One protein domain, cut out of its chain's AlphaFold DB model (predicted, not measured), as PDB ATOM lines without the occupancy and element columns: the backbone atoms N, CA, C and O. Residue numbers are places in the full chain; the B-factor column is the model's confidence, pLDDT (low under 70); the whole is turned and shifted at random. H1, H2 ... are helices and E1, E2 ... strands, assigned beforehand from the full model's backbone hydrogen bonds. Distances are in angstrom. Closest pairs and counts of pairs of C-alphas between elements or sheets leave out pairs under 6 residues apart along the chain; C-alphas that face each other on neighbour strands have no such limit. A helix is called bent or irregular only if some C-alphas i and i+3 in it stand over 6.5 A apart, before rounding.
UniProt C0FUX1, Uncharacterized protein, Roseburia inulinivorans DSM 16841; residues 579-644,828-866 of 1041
ATOM      1  N   ASP A 579      34.947 -23.272  22.193       91.06
ATOM      2  CA  ASP A 579      34.110 -23.070  23.377       91.06
ATOM      3  C   ASP A 579      34.927 -22.977  24.677       91.06
ATOM      4  O   ASP A 579      36.002 -23.572  24.798       91.06
ATOM      5  N   GLU A 580      34.371 -22.283  25.676       91.81
ATOM      6  CA  GLU A 580      34.971 -22.093  27.006       91.81
ATOM      7  C   GLU A 580      35.385 -23.424  27.648       91.81
ATOM      8  O   GLU A 580      36.528 -23.578  28.065       91.81
ATOM      9  N   GLY A 581      34.523 -24.447  27.603       93.75
ATOM     10  CA  GLY A 581      34.841 -25.762  28.162       93.75
ATOM     11  C   GLY A 581      35.980 -26.492  27.436       93.75
ATOM     12  O   GLY A 581      36.683 -27.299  28.040       93.75
ATOM     13  N   SER A 582      36.183 -26.252  26.134       94.81
ATOM     14  CA  SER A 582      37.365 -26.752  25.406       94.81
ATOM     15  C   SER A 582      38.624 -26.019  25.833       94.81
ATOM     16  O   SER A 582      39.652 -26.660  26.054       94.81
ATOM     17  N   TYR A 583      38.546 -24.696  25.942       95.88
ATOM     18  CA  TYR A 583      39.673 -23.884  26.367       95.88
ATOM     19  C   TYR A 583      40.098 -24.213  27.797       95.88
ATOM     20  O   TYR A 583      41.282 -24.449  28.017       95.88
ATOM     21  N   ASP A 584      39.158 -24.304  28.737       96.00
ATOM     22  CA  ASP A 584      39.448 -24.628  30.133       96.00
ATOM     23  C   ASP A 584      40.116 -25.992  30.270       96.00
ATOM     24  O   ASP A 584      41.125 -26.110  30.958       96.00
ATOM     25  N   TRP A 585      39.661 -26.999  29.520       96.25
ATOM     26  CA  TRP A 585      40.312 -28.309  29.527       96.25
ATOM     27  C   TRP A 585      41.755 -28.259  29.007       96.25
ATOM     28  O   TRP A 585      42.655 -28.905  29.549       96.25
ATOM     29  N   ILE A 586      41.998 -27.491  27.939       97.38
ATOM     30  CA  ILE A 586      43.347 -27.284  27.392       97.38
ATOM     31  C   ILE A 586      44.214 -26.524  28.401       97.38
ATOM     32  O   ILE A 586      45.361 -26.913  28.629       97.38
ATOM     33  N   LYS A 587      43.664 -25.469  29.009       97.19
ATOM     34  CA  LYS A 587      44.301 -24.645  30.038       97.19
ATOM     35  C   LYS A 587      44.734 -25.511  31.213       97.19
ATOM     36  O   LYS A 587      45.914 -25.493  31.546       97.19
ATOM     37  N   ASP A 588      43.837 -26.322  31.764       96.88
ATOM     38  CA  ASP A 588      44.129 -27.224  32.881       96.88
ATOM     39  C   ASP A 588      45.232 -28.222  32.514       96.88
ATOM     40  O   ASP A 588      46.182 -28.413  33.271       96.88
ATOM     41  N   GLY A 589      45.191 -28.781  31.300       96.44
ATOM     42  CA  GLY A 589      46.265 -29.637  30.802       96.44
ATOM     43  C   GLY A 589      47.621 -28.925  30.703       96.44
ATOM     44  O   GLY A 589      48.645 -29.520  31.024       96.44
ATOM     45  N   ILE A 590      47.663 -27.665  30.253       96.50
ATOM     46  CA  ILE A 590      48.915 -26.892  30.149       96.50
ATOM     47  C   ILE A 590      49.410 -26.471  31.540       96.50
ATOM     48  O   ILE A 590      50.618 -26.451  31.780       96.50
ATOM     49  N   MET A 591      48.501 -26.197  32.480       95.62
ATOM     50  CA  MET A 591      48.829 -25.864  33.871       95.62
ATOM     51  C   MET A 591      49.608 -26.981  34.574       95.62
ATOM     52  O   MET A 591      50.504 -26.681  35.364       95.62
ATOM     53  N   LEU A 592      49.379 -28.246  34.207       94.88
ATOM     54  CA  LEU A 592      50.178 -29.391  34.668       94.88
ATOM     55  C   LEU A 592      51.670 -29.315  34.267       94.88
ATOM     56  O   LEU A 592      52.508 -30.057  34.784       94.88
ATOM     57  N   HIS A 593      52.022 -28.420  33.344       93.12
ATOM     58  CA  HIS A 593      53.385 -28.171  32.879       93.12
ATOM     59  C   HIS A 593      53.855 -26.729  33.132       93.12
ATOM     60  O   HIS A 593      54.896 -26.342  32.595       93.12
ATOM     61  N   LYS A 594      53.126 -25.942  33.946       91.19
ATOM     62  CA  LYS A 594      53.412 -24.521  34.208       91.19
ATOM     63  C   LYS A 594      54.875 -24.282  34.570       91.19
ATOM     64  O   LYS A 594      55.542 -23.517  33.882       91.19
ATOM     65  N   ASP A 595      55.369 -24.979  35.591       85.50
ATOM     66  CA  ASP A 595      56.695 -24.736  36.168       85.50
ATOM     67  C   ASP A 595      57.798 -24.858  35.097       85.50
ATOM     68  O   ASP A 595      58.544 -23.912  34.852       85.50
ATOM     69  N   GLY A 596      57.818 -25.958  34.336       84.88
ATOM     70  CA  GLY A 596      58.823 -26.155  33.285       84.88
ATOM     71  C   GLY A 596      58.666 -25.223  32.073       84.88
ATOM     72  O   GLY A 596      59.657 -24.887  31.421       84.88
ATOM     73  N   LEU A 597      57.438 -24.792  31.755       89.19
ATOM     74  CA  LEU A 597      57.175 -23.832  30.675       89.19
ATOM     75  C   LEU A 597      57.550 -22.396  31.061       89.19
ATOM     76  O   LEU A 597      57.866 -21.608  30.170       89.19
ATOM     77  N   SER A 598      57.481 -22.054  32.348       84.19
ATOM     78  CA  SER A 598      57.853 -20.742  32.884       84.19
ATOM     79  C   SER A 598      59.362 -20.619  33.101       84.19
ATOM     80  O   SER A 598      59.950 -19.658  32.622       84.19
ATOM     81  N   GLU A 599      60.011 -21.607  33.730       74.50
ATOM     82  CA  GLU A 599      61.457 -21.577  34.040       74.50
ATOM     83  C   GLU A 599      62.356 -21.439  32.801       74.50
ATOM     84  O   GLU A 599      63.469 -20.924  32.879       74.50
ATOM     85  N   SER A 600      61.883 -21.904  31.644       72.69
ATOM     86  CA  SER A 600      62.675 -21.923  30.409       72.69
ATOM     87  C   SER A 600      62.632 -20.611  29.618       72.69
ATOM     88  O   SER A 600      63.336 -20.484  28.616       72.69
ATOM     89  N   ILE A 601      61.789 -19.651  30.013       75.62
ATOM     90  CA  ILE A 601      61.702 -18.333  29.378       75.62
ATOM     91  C   ILE A 601      62.519 -17.360  30.232       75.62
ATOM     92  O   ILE A 601      62.102 -16.969  31.316       75.62
ATOM     93  N   THR A 602      63.701 -16.979  29.750       57.38
ATOM     94  CA  THR A 602      64.647 -16.127  30.491       57.38
ATOM     95  C   THR A 602      64.290 -14.641  30.462       57.38
ATOM     96  O   THR A 602      64.718 -13.882  31.329       57.38
ATOM     97  N   GLU A 603      63.517 -14.210  29.468       64.69
ATOM     98  CA  GLU A 603      63.040 -12.836  29.335       64.69
ATOM     99  C   GLU A 603      61.685 -12.685  30.041       64.69
ATOM    100  O   GLU A 603      60.792 -13.512  29.859       64.69
ATOM    101  N   ASN A 604      61.505 -11.620  30.832       64.44
ATOM    102  CA  ASN A 604      60.257 -11.331  31.554       64.44
ATOM    103  C   ASN A 604      59.149 -10.841  30.591       64.44
ATOM    104  O   ASN A 604      58.734  -9.684  30.621       64.44
ATOM    105  N   ILE A 605      58.744 -11.722  29.675       83.62
ATOM    106  CA  ILE A 605      57.796 -11.483  28.577       83.62
ATOM    107  C   ILE A 605      56.344 -11.576  29.069       83.62
ATOM    108  O   ILE A 605      55.452 -10.913  28.538       83.62
ATOM    109  N   PHE A 606      56.107 -12.409  30.082       87.94
ATOM    110  CA  PHE A 606      54.840 -12.522  30.792       87.94
ATOM    111  C   PHE A 606      55.114 -12.367  32.290       87.94
ATOM    112  O   PHE A 606      55.914 -13.140  32.819       87.94
ATOM    113  N   PRO A 607      54.446 -11.432  32.987       85.62
ATOM    114  CA  PRO A 607      54.519 -11.360  34.441       85.62
ATOM    115  C   PRO A 607      54.107 -12.688  35.096       85.62
ATOM    116  O   PRO A 607      53.227 -13.388  34.587       85.62
ATOM    117  N   GLU A 608      54.698 -13.011  36.249       77.06
ATOM    118  CA  GLU A 608      54.549 -14.305  36.945       77.06
ATOM    119  C   GLU A 608      53.081 -14.713  37.185       77.06
ATOM    120  O   GLU A 608      52.702 -15.881  37.036       77.06
ATOM    121  N   ASN A 609      52.223 -13.732  37.474       82.69
ATOM    122  CA  ASN A 609      50.797 -13.932  37.740       82.69
ATOM    123  C   ASN A 609      49.916 -13.963  36.475       82.69
ATOM    124  O   ASN A 609      48.695 -14.040  36.579       82.69
ATOM    125  N   CYS A 610      50.500 -13.917  35.273       89.88
ATOM    126  CA  CYS A 610      49.775 -13.796  34.002       89.88
ATOM    127  C   CYS A 610      49.922 -15.021  33.084       89.88
ATOM    128  O   CYS A 610      49.803 -14.900  31.864       89.88
ATOM    129  N   PHE A 611      50.143 -16.215  33.642       92.31
ATOM    130  CA  PHE A 611      50.373 -17.435  32.852       92.31
ATOM    131  C   PHE A 611      49.208 -17.803  31.908       92.31
ATOM    132  O   PHE A 611      49.427 -18.401  30.859       92.31
ATOM    133  N   GLU A 612      47.974 -17.391  32.211       93.44
ATOM    134  CA  GLU A 612      46.825 -17.564  31.307       93.44
ATOM    135  C   GLU A 612      47.032 -16.867  29.943       93.44
ATOM    136  O   GLU A 612      46.635 -17.387  28.899       93.44
ATOM    137  N   GLU A 613      47.703 -15.711  29.925       94.12
ATOM    138  CA  GLU A 613      48.026 -14.998  28.681       94.12
ATOM    139  C   GLU A 613      49.054 -15.787  27.860       94.12
ATOM    140  O   GLU A 613      48.913 -15.912  26.644       94.12
ATOM    141  N   GLN A 614      50.029 -16.414  28.528       94.38
ATOM    142  CA  GLN A 614      50.979 -17.328  27.894       94.38
ATOM    143  C   GLN A 614      50.281 -18.578  27.336       94.38
ATOM    144  O   GLN A 614      50.631 -19.033  26.247       94.38
ATOM    145  N   ILE A 615      49.282 -19.126  28.035       95.88
ATOM    146  CA  ILE A 615      48.471 -20.250  27.539       95.88
ATOM    147  C   ILE A 615      47.750 -19.854  26.249       95.88
ATOM    148  O   ILE A 615      47.852 -20.565  25.249       95.88
ATOM    149  N   CYS A 616      47.065 -18.706  26.245       95.88
ATOM    150  CA  CYS A 616      46.370 -18.213  25.057       95.88
ATOM    151  C   CYS A 616      47.341 -17.968  23.894       95.88
ATOM    152  O   CYS A 616      47.087 -18.414  22.773       95.88
ATOM    153  N   TYR A 617      48.477 -17.320  24.170       95.94
ATOM    154  CA  TYR A 617      49.548 -17.098  23.203       95.94
ATOM    155  C   TYR A 617      49.989 -18.420  22.571       95.94
ATOM    156  O   TYR A 617      49.965 -18.567  21.348       95.94
ATOM    157  N   ARG A 618      50.341 -19.418  23.386       96.31
ATOM    158  CA  ARG A 618      50.843 -20.705  22.890       96.31
ATOM    159  C   ARG A 618      49.784 -21.480  22.118       96.31
ATOM    160  O   ARG A 618      50.102 -22.081  21.095       96.31
ATOM    161  N   LEU A 619      48.529 -21.434  22.560       97.56
ATOM    162  CA  LEU A 619      47.418 -22.090  21.876       97.56
ATOM    163  C   LEU A 619      47.193 -21.510  20.472       97.56
ATOM    164  O   LEU A 619      47.122 -22.275  19.514       97.56
ATOM    165  N   ILE A 620      47.179 -20.181  20.326       97.31
ATOM    166  CA  ILE A 620      47.059 -19.511  19.019       97.31
ATOM    167  C   ILE A 620      48.179 -19.968  18.070       97.31
ATOM    168  O   ILE A 620      47.916 -20.419  16.952       97.31
ATOM    169  N   HIS A 621      49.429 -19.928  18.533       96.81
ATOM    170  CA  HIS A 621      50.584 -20.361  17.743       96.81
ATOM    171  C   HIS A 621      50.523 -21.849  17.394       96.81
ATOM    172  O   HIS A 621      50.874 -22.256  16.284       96.81
ATOM    173  N   ASN A 622      50.057 -22.674  18.331       96.44
ATOM    174  CA  ASN A 622      49.916 -24.101  18.121       96.44
ATOM    175  C   ASN A 622      48.849 -24.447  17.076       96.44
ATOM    176  O   ASN A 622      49.063 -25.348  16.260       96.44
ATOM    177  N   MET A 623      47.727 -23.726  17.078       96.88
ATOM    178  CA  MET A 623      46.670 -23.884  16.083       96.88
ATOM    179  C   MET A 623      47.171 -23.511  14.679       96.88
ATOM    180  O   MET A 623      46.917 -24.249  13.728       96.88
ATOM    181  N   ILE A 624      47.966 -22.444  14.545       95.56
ATOM    182  CA  ILE A 624      48.604 -22.062  13.270       95.56
ATOM    183  C   ILE A 624      49.578 -23.143  12.793       95.56
ATOM    184  O   ILE A 624      49.501 -23.617  11.653       95.56
ATOM    185  N   TYR A 625      50.464 -23.591  13.686       93.81
ATOM    186  CA  TYR A 625      51.401 -24.678  13.405       93.81
ATOM    187  C   TYR A 625      50.680 -25.951  12.946       93.81
ATOM    188  O   TYR A 625      51.078 -26.573  11.960       93.81
ATOM    189  N   SER A 626      49.584 -26.304  13.619       93.19
ATOM    190  CA  SER A 626      48.778 -27.488  13.312       93.19
ATOM    191  C   SER A 626      47.878 -27.315  12.082       93.19
ATOM    192  O   SER A 626      47.230 -28.277  11.682       93.19
ATOM    193  N   GLY A 627      47.834 -26.129  11.462       93.12
ATOM    194  CA  GLY A 627      46.978 -25.858  10.305       93.12
ATOM    195  C   GLY A 627      45.495 -25.956  10.630       93.12
ATOM    196  O   GLY A 627      44.745 -26.574   9.876       93.12
ATOM    197  N   ILE A 628      45.087 -25.406  11.771       95.88
ATOM    198  CA  ILE A 628      43.696 -25.453  12.206       95.88
ATOM    199  C   ILE A 628      42.860 -24.418  11.456       95.88
ATOM    200  O   ILE A 628      43.202 -23.239  11.395       95.88
ATOM    201  N   HIS A 629      41.739 -24.877  10.912       94.50
ATOM    202  CA  HIS A 629      40.735 -24.085  10.211       94.50
ATOM    203  C   HIS A 629      39.327 -24.582  10.587       94.50
ATOM    204  O   HIS A 629      39.168 -25.614  11.244       94.50
ATOM    205  N   THR A 630      38.277 -23.893  10.137       94.06
ATOM    206  CA  THR A 630      36.869 -24.195  10.473       94.06
ATOM    207  C   THR A 630      36.466 -25.657  10.217       94.06
ATOM    208  O   THR A 630      35.599 -26.202  10.892       94.06
ATOM    209  N   GLY A 631      37.125 -26.321   9.263       94.44
ATOM    210  CA  GLY A 631      36.849 -27.711   8.890       94.44
ATOM    211  C   GLY A 631      37.416 -28.772   9.840       94.44
ATOM    212  O   GLY A 631      36.885 -29.878   9.853       94.44
ATOM    213  N   ASN A 632      38.458 -28.472  10.627       96.00
ATOM    214  CA  ASN A 632      39.134 -29.455  11.494       96.00
ATOM    215  C   ASN A 632      39.258 -29.023  12.971       96.00
ATOM    216  O   ASN A 632      39.663 -29.827  13.812       96.00
ATOM    217  N   VAL A 633      38.867 -27.791  13.324       97.19
ATOM    218  CA  VAL A 633      38.949 -27.267  14.701       97.19
ATOM    219  C   VAL A 633      38.215 -28.145  15.719       97.19
ATOM    220  O   VAL A 633      38.747 -28.431  16.787       97.19
ATOM    221  N   LYS A 634      37.042 -28.688  15.372       96.50
ATOM    222  CA  LYS A 634      36.288 -29.591  16.261       96.50
ATOM    223  C   LYS A 634      37.050 -30.875  16.568       96.50
ATOM    224  O   LYS A 634      36.947 -31.394  17.679       96.50
ATOM    225  N   ASP A 635      37.792 -31.402  15.599       96.50
ATOM    226  CA  ASP A 635      38.629 -32.580  15.804       96.50
ATOM    227  C   ASP A 635      39.839 -32.242  16.667       96.50
ATOM    228  O   ASP A 635      40.112 -32.971  17.619       96.50
ATOM    229  N   TYR A 636      40.481 -31.097  16.419       96.69
ATOM    230  CA  TYR A 636      41.567 -30.584  17.252       96.69
ATOM    231  C   TYR A 636      41.155 -30.468  18.724       96.69
ATOM    232  O   TYR A 636      41.789 -31.076  19.581       96.69
ATOM    233  N   LEU A 637      40.036 -29.801  19.028       96.94
ATOM    234  CA  LEU A 637      39.551 -29.644  20.408       96.94
ATOM    235  C   LEU A 637      39.187 -30.989  21.063       96.94
ATOM    236  O   LEU A 637      39.502 -31.225  22.232       96.94
ATOM    237  N   LYS A 638      38.576 -31.914  20.307       95.62
ATOM    238  CA  LYS A 638      38.251 -33.268  20.794       95.62
ATOM    239  C   LYS A 638      39.486 -34.076  21.172       95.62
ATOM    240  O   LYS A 638      39.371 -34.913  22.067       95.62
ATOM    241  N   ILE A 639      40.628 -33.868  20.508       94.06
ATOM    242  CA  ILE A 639      41.879 -34.541  20.880       94.06
ATOM    243  C   ILE A 639      42.200 -34.200  22.332       94.06
ATOM    244  O   ILE A 639      42.322 -35.117  23.136       94.06
ATOM    245  N   PHE A 640      42.247 -32.917  22.698       94.88
ATOM    246  CA  PHE A 640      42.556 -32.490  24.066       94.88
ATOM    247  C   PHE A 640      41.494 -32.936  25.074       94.88
ATOM    248  O   PHE A 640      41.836 -33.599  26.050       94.88
ATOM    249  N   LYS A 641      40.207 -32.673  24.798       93.94
ATOM    250  CA  LYS A 641      39.078 -33.010  25.694       93.94
ATOM    251  C   LYS A 641      38.972 -34.498  26.049       93.94
ATOM    252  O   LYS A 641      38.399 -34.849  27.072       93.94
ATOM    253  N   LYS A 642      39.480 -35.389  25.196       92.75
ATOM    254  CA  LYS A 642      39.445 -36.844  25.427       92.75
ATOM    255  C   LYS A 642      40.692 -37.384  26.136       92.75
ATOM    256  O   LYS A 642      40.726 -38.576  26.442       92.75
ATOM    257  N   HIS A 643      41.710 -36.557  26.389       94.31
ATOM    258  CA  HIS A 643      42.811 -36.952  27.265       94.31
ATOM    259  C   HIS A 643      42.363 -36.888  28.720       94.31
ATOM    260  O   HIS A 643      41.685 -35.948  29.122       94.31
ATOM    261  N   GLN A 644      42.783 -37.865  29.517       95.31
ATOM    262  CA  GLN A 644      42.665 -37.783  30.967       95.31
ATOM    263  C   GLN A 644      43.825 -36.957  31.529       95.31
ATOM    264  O   GLN A 644      44.985 -37.209  31.193       95.31
ATOM    265  N   ILE A 828      40.578 -41.355  20.209       90.69
ATOM    266  CA  ILE A 828      40.999 -40.093  19.572       90.69
ATOM    267  C   ILE A 828      41.663 -40.283  18.205       90.69
ATOM    268  O   ILE A 828      41.968 -39.298  17.540       90.69
ATOM    269  N   LYS A 829      41.866 -41.526  17.756       88.62
ATOM    270  CA  LYS A 829      42.608 -41.852  16.529       88.62
ATOM    271  C   LYS A 829      42.090 -41.128  15.283       88.62
ATOM    272  O   LYS A 829      42.885 -40.558  14.545       88.62
ATOM    273  N   GLU A 830      40.778 -41.143  15.058       89.94
ATOM    274  CA  GLU A 830      40.186 -40.491  13.883       89.94
ATOM    275  C   GLU A 830      40.341 -38.967  13.945       89.94
ATOM    276  O   GLU A 830      40.650 -38.341  12.936       89.94
ATOM    277  N   ASN A 831      40.234 -38.379  15.144       93.19
ATOM    278  CA  ASN A 831      40.452 -36.946  15.343       93.19
ATOM    279  C   ASN A 831      41.921 -36.572  15.058       93.19
ATOM    280  O   ASN A 831      42.190 -35.623  14.331       93.19
ATOM    281  N   VAL A 832      42.878 -37.367  15.557       91.06
ATOM    282  CA  VAL A 832      44.319 -37.201  15.273       91.06
ATOM    283  C   VAL A 832      44.600 -37.293  13.775       91.06
ATOM    284  O   VAL A 832      45.334 -36.463  13.243       91.06
ATOM    285  N   LYS A 833      43.979 -38.256  13.082       89.75
ATOM    286  CA  LYS A 833      44.139 -38.433  11.635       89.75
ATOM    287  C   LYS A 833      43.616 -37.244  10.836       89.75
ATOM    288  O   LYS A 833      44.258 -36.850   9.866       89.75
ATOM    289  N   ALA A 834      42.491 -36.672  11.257       91.56
ATOM    290  CA  ALA A 834      41.904 -35.494  10.625       91.56
ATOM    291  C   ALA A 834      42.788 -34.240  10.757       91.56
ATOM    292  O   ALA A 834      42.778 -33.397   9.864       91.56
ATOM    293  N   VAL A 835      43.562 -34.124  11.843       93.06
ATOM    294  CA  VAL A 835      44.388 -32.937  12.121       93.06
ATOM    295  C   VAL A 835      45.830 -33.095  11.630       93.06
ATOM    296  O   VAL A 835      46.325 -32.250  10.892       93.06
ATOM    297  N   TRP A 836      46.522 -34.166  12.027       89.81
ATOM    298  CA  TRP A 836      47.966 -34.337  11.789       89.81
ATOM    299  C   TRP A 836      48.309 -35.497  10.839       89.81
ATOM    300  O   TRP A 836      49.488 -35.771  10.612       89.81
ATOM    301  N   GLY A 837      47.313 -36.181  10.271       84.94
ATOM    302  CA  GLY A 837      47.531 -37.332   9.390       84.94
ATOM    303  C   GLY A 837      47.881 -38.624  10.143       84.94
ATOM    304  O   GLY A 837      47.408 -38.870  11.250       84.94
ATOM    305  N   GLU A 838      48.659 -39.521   9.527       68.31
ATOM    306  CA  GLU A 838      48.865 -40.864  10.091       68.31
ATOM    307  C   GLU A 838      49.701 -40.891  11.384       68.31
ATOM    308  O   GLU A 838      50.783 -40.314  11.503       68.31
ATOM    309  N   TYR A 839      49.183 -41.640  12.361       64.31
ATOM    310  CA  TYR A 839      49.763 -41.850  13.683       64.31
ATOM    311  C   TYR A 839      50.968 -42.806  13.619       64.31
ATOM    312  O   TYR A 839      50.820 -43.967  13.239       64.31
ATOM    313  N   LYS A 840      52.164 -42.341  14.019       57.00
ATOM    314  CA  LYS A 840      53.423 -43.113  13.902       57.00
ATOM    315  C   LYS A 840      53.499 -44.375  14.767       57.00
ATOM    316  O   LYS A 840      54.287 -45.263  14.464       57.00
ATOM    317  N   ASP A 841      52.735 -44.454  15.850       59.56
ATOM    318  CA  ASP A 841      52.903 -45.484  16.877       59.56
ATOM    319  C   ASP A 841      51.651 -46.368  16.929       59.56
ATOM    320  O   ASP A 841      50.838 -46.227  17.820       59.56
ATOM    321  N   GLY A 842      51.448 -47.253  15.943       56.31
ATOM    322  CA  GLY A 842      50.191 -47.982  15.655       56.31
ATOM    323  C   GLY A 842      49.529 -48.831  16.767       56.31
ATOM    324  O   GLY A 842      48.636 -49.625  16.474       56.31
ATOM    325  N   ASN A 843      49.916 -48.694  18.037       68.38
ATOM    326  CA  ASN A 843      49.320 -49.376  19.177       68.38
ATOM    327  C   ASN A 843      48.134 -48.595  19.780       68.38
ATOM    328  O   ASN A 843      48.265 -47.863  20.760       68.38
ATOM    329  N   ASN A 844      46.948 -48.837  19.220       73.25
ATOM    330  CA  ASN A 844      45.657 -48.274  19.639       73.25
ATOM    331  C   ASN A 844      45.277 -48.498  21.120       73.25
ATOM    332  O   ASN A 844      44.413 -47.792  21.644       73.25
ATOM    333  N   GLU A 845      45.881 -49.479  21.791       78.12
ATOM    334  CA  GLU A 845      45.567 -49.831  23.182       78.12
ATOM    335  C   GLU A 845      46.396 -49.028  24.199       78.12
ATOM    336  O   GLU A 845      46.452 -49.383  25.374       78.12
ATOM    337  N   LYS A 846      47.159 -48.019  23.767       83.94
ATOM    338  CA  LYS A 846      47.879 -47.104  24.670       83.94
ATOM    339  C   LYS A 846      46.919 -46.067  25.265       83.94
ATOM    340  O   LYS A 846      45.816 -45.879  24.746       83.94
ATOM    341  N   PHE A 847      47.325 -45.404  26.345       88.25
ATOM    342  CA  PHE A 847      46.474 -44.456  27.068       88.25
ATOM    343  C   PHE A 847      46.662 -43.020  26.571       88.25
ATOM    344  O   PHE A 847      47.768 -42.600  26.240       88.25
ATOM    345  N   ALA A 848      45.558 -42.281  26.484       91.12
ATOM    346  CA  ALA A 848      45.536 -40.866  26.133       91.12
ATOM    347  C   ALA A 848      45.509 -40.046  27.426       91.12
ATOM    348  O   ALA A 848      44.444 -39.815  28.000       91.12
ATOM    349  N   VAL A 849      46.691 -39.649  27.899       92.88
ATOM    350  CA  VAL A 849      46.861 -38.902  29.150       92.88
ATOM    351  C   VAL A 849      47.735 -37.667  28.952       92.88
ATOM    352  O   VAL A 849      48.670 -37.690  28.151       92.88
ATOM    353  N   ILE A 850      47.428 -36.604  29.689       94.25
ATOM    354  CA  ILE A 850      48.317 -35.457  29.909       94.25
ATOM    355  C   ILE A 850      48.700 -35.514  31.380       94.25
ATOM    356  O   ILE A 850      47.834 -35.609  32.246       94.25
ATOM    357  N   ARG A 851      49.998 -35.542  31.658       91.75
ATOM    358  CA  ARG A 851      50.532 -35.904  32.968       91.75
ATOM    359  C   ARG A 851      51.425 -34.796  33.488       91.75
ATOM    360  O   ARG A 851      52.338 -34.380  32.777       91.75
ATOM    361  N   GLU A 852      51.208 -34.399  34.741       93.00
ATOM    362  CA  GLU A 852      52.011 -33.362  35.393       93.00
ATOM    363  C   GLU A 852      53.516 -33.618  35.274       93.00
ATOM    364  O   GLU A 852      53.995 -34.759  35.337       93.00
ATOM    365  N   PHE A 853      54.258 -32.524  35.085       86.56
ATOM    366  CA  PHE A 853      55.707 -32.443  34.881       86.56
ATOM    367  C   PHE A 853      56.248 -33.061  33.587       86.56
ATOM    368  O   PHE A 853      57.247 -32.570  33.061       86.56
ATOM    369  N   ASN A 854      55.661 -34.148  33.084       88.44
ATOM    370  CA  ASN A 854      56.223 -34.885  31.959       88.44
ATOM    371  C   ASN A 854      55.180 -35.711  31.196       88.44
ATOM    372  O   ASN A 854      54.522 -36.587  31.759       88.44
ATOM    373  N   MET A 855      55.134 -35.509  29.882       89.19
ATOM    374  CA  MET A 855      54.322 -36.297  28.965       89.19
ATOM    375  C   MET A 855      54.824 -37.736  28.838       89.19
ATOM    376  O   MET A 855      56.003 -38.052  29.014       89.19
ATOM    377  N   THR A 856      53.916 -38.635  28.468       82.62
ATOM    378  CA  THR A 856      54.264 -40.021  28.155       82.62
ATOM    379  C   THR A 856      55.066 -40.087  26.851       82.62
ATOM    380  O   THR A 856      54.811 -39.352  25.895       82.62
ATOM    381  N   LYS A 857      56.053 -40.993  26.774       79.25
ATOM    382  CA  LYS A 857      56.875 -41.171  25.556       79.25
ATOM    383  C   LYS A 857      56.040 -41.581  24.348       79.25
ATOM    384  O   LYS A 857      56.350 -41.200  23.225       79.25
ATOM    385  N   ALA A 858      55.009 -42.379  24.595       78.69
ATOM    386  CA  ALA A 858      54.028 -42.735  23.596       78.69
ATOM    387  C   ALA A 858      52.795 -41.858  23.807       78.69
ATOM    388  O   ALA A 858      51.955 -42.160  24.648       78.69
ATOM    389  N   ASN A 859      52.721 -40.768  23.049       87.00
ATOM    390  CA  ASN A 859      51.603 -39.827  23.029       87.00
ATOM    391  C   ASN A 859      51.183 -39.548  21.571       87.00
ATOM    392  O   ASN A 859      51.806 -40.054  20.633       87.00
ATOM    393  N   VAL A 860      50.097 -38.796  21.378       87.19
ATOM    394  CA  VAL A 860      49.579 -38.448  20.040       87.19
ATOM    395  C   VAL A 860      50.039 -37.083  19.535       87.19
ATOM    396  O   VAL A 860      49.814 -36.766  18.368       87.19
ATOM    397  N   PHE A 861      50.659 -36.270  20.389       90.62
ATOM    398  CA  PHE A 861      51.036 -34.910  20.040       90.62
ATOM    399  C   PHE A 861      52.310 -34.898  19.180       90.62
ATOM    400  O   PHE A 861      53.251 -35.661  19.424       90.62
ATOM    401  N   PRO A 862      52.384 -34.019  18.167       89.69
ATOM    402  CA  PRO A 862      53.597 -33.809  17.392       89.69
ATOM    403  C   PRO A 862      54.805 -33.490  18.278       89.69
ATOM    404  O   PRO A 862      54.739 -32.656  19.175       89.69
ATOM    405  N   LYS A 863      55.957 -34.083  17.954       87.19
ATOM    406  CA  LYS A 863      57.203 -33.917  18.721       87.19
ATOM    407  C   LYS A 863      57.609 -32.446  18.921       87.19
ATOM    408  O   LYS A 863      58.048 -32.061  19.998       87.19
ATOM    409  N   LYS A 864      57.401 -31.603  17.899       87.00
ATOM    410  CA  LYS A 864      57.690 -30.159  17.962       87.00
ATOM    411  C   LYS A 864      56.854 -29.417  19.024       87.00
ATOM    412  O   LYS A 864      57.285 -28.371  19.485       87.00
ATOM    413  N   MET A 865      55.706 -29.963  19.442       90.69
ATOM    414  CA  MET A 865      54.872 -29.410  20.521       90.69
ATOM    415  C   MET A 865      55.386 -29.770  21.925       90.69
ATOM    416  O   MET A 865      54.853 -29.239  22.898       90.69
ATOM    417  N   LEU A 866      56.385 -30.661  22.025       90.38
ATOM    418  CA  LEU A 866      56.862 -31.268  23.276       90.38
ATOM    419  C   LEU A 866      58.350 -31.034  23.595       90.38
ATOM    420  O   LEU A 866      58.768 -31.216  24.736       90.38
TER     421      LEU A 866
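Overview. This is residues 579 to 644 and 828 to 866 of the 1041 residues of an uncharacterized protein of Roseburia inulinivorans DSM 16841 (UniProt C0FUX1). Crossed helices make most of the domain: the longest, H3, makes one side, H1 only just touches it with residues 587 to 590 and crosses H4 with residues 582 to 586, and H5 crosses H4 farther on, away from H3. The long, mostly unnamed stretch 837 to 866, which includes E1, makes much of the opposite side, while residues 599 to 604, of which 599 belongs to H2, stick out. The printed part has 105 residues, mostly helix, in the order H1 H2 H3 H4 H5 E1, with no sheet between named strands. It is compact, with a radius of gyration of the C-alphas of 14.2 A and spans of 40 by 30 by 23 A.

Along the chain. H3, residues 608 to 625, is 25.9 A long, from C-alpha 608 at (54.549, -14.305, 36.945) to C-alpha 625 at (51.401, -24.678, 13.405). It is irregular, with C-alphas 609 and 612 8.4 A apart, and has a kink of 26 degrees near residue 615. H1, residues 580 to 591, is 15.9 A long and begins at (34.971, -22.093, 27.006). H2 is residues 594 to 599, 8.6 A; H4, 633 to 641, 12.4 A; H5, 829 to 836, 10.4 A; E1, 849 to 851, 6.1 A.

Arrangement. H3 and H1 only just touch, with 3 pairs of C-alphas within 8 A, the closest Lys 587 and Ile 615 at 6.6 A. Their steep tilt of 69.9 degrees, opposite ways, is only just short of about perpendicular. H2 is close to H3 but not clearly touching; their closest C-alphas, Lys 594 and Phe 611, are 7.8 A apart. H1 touches H4 at a steep tilt of 51 degrees, the same way, closest at the C-alphas of Ser 582 and Leu 637, 6.2 A. H4 touches H5 at a steep tilt of 56 degrees, opposite ways; the C-alphas of Asp 635 and Asn 831, their closest, are 4.8 A apart. E1 pairs with no named strand; its closest C-alpha to H1 is Ile 850, 6.2 A from that of Gly 589. H3 and H5 are apart. Every O i to N i+4 pair is within hydrogen-bond range in H1, H2 and H5, against 11 of 14 in H3 and 4 of 5 in H4.

Size, cuts and confidence. The two C-alphas farthest apart, Asn 604 and Glu 845, are 42.0 A apart. Residues 645 to 827 are not printed, and C-alphas 644 and 828 are 11.7 A apart across the cut. The link from H5 to E1 is long, 12 residues. Mean pLDDT of the printed part is 88.5; residues 602 to 604 and 838 to 843 are under 70.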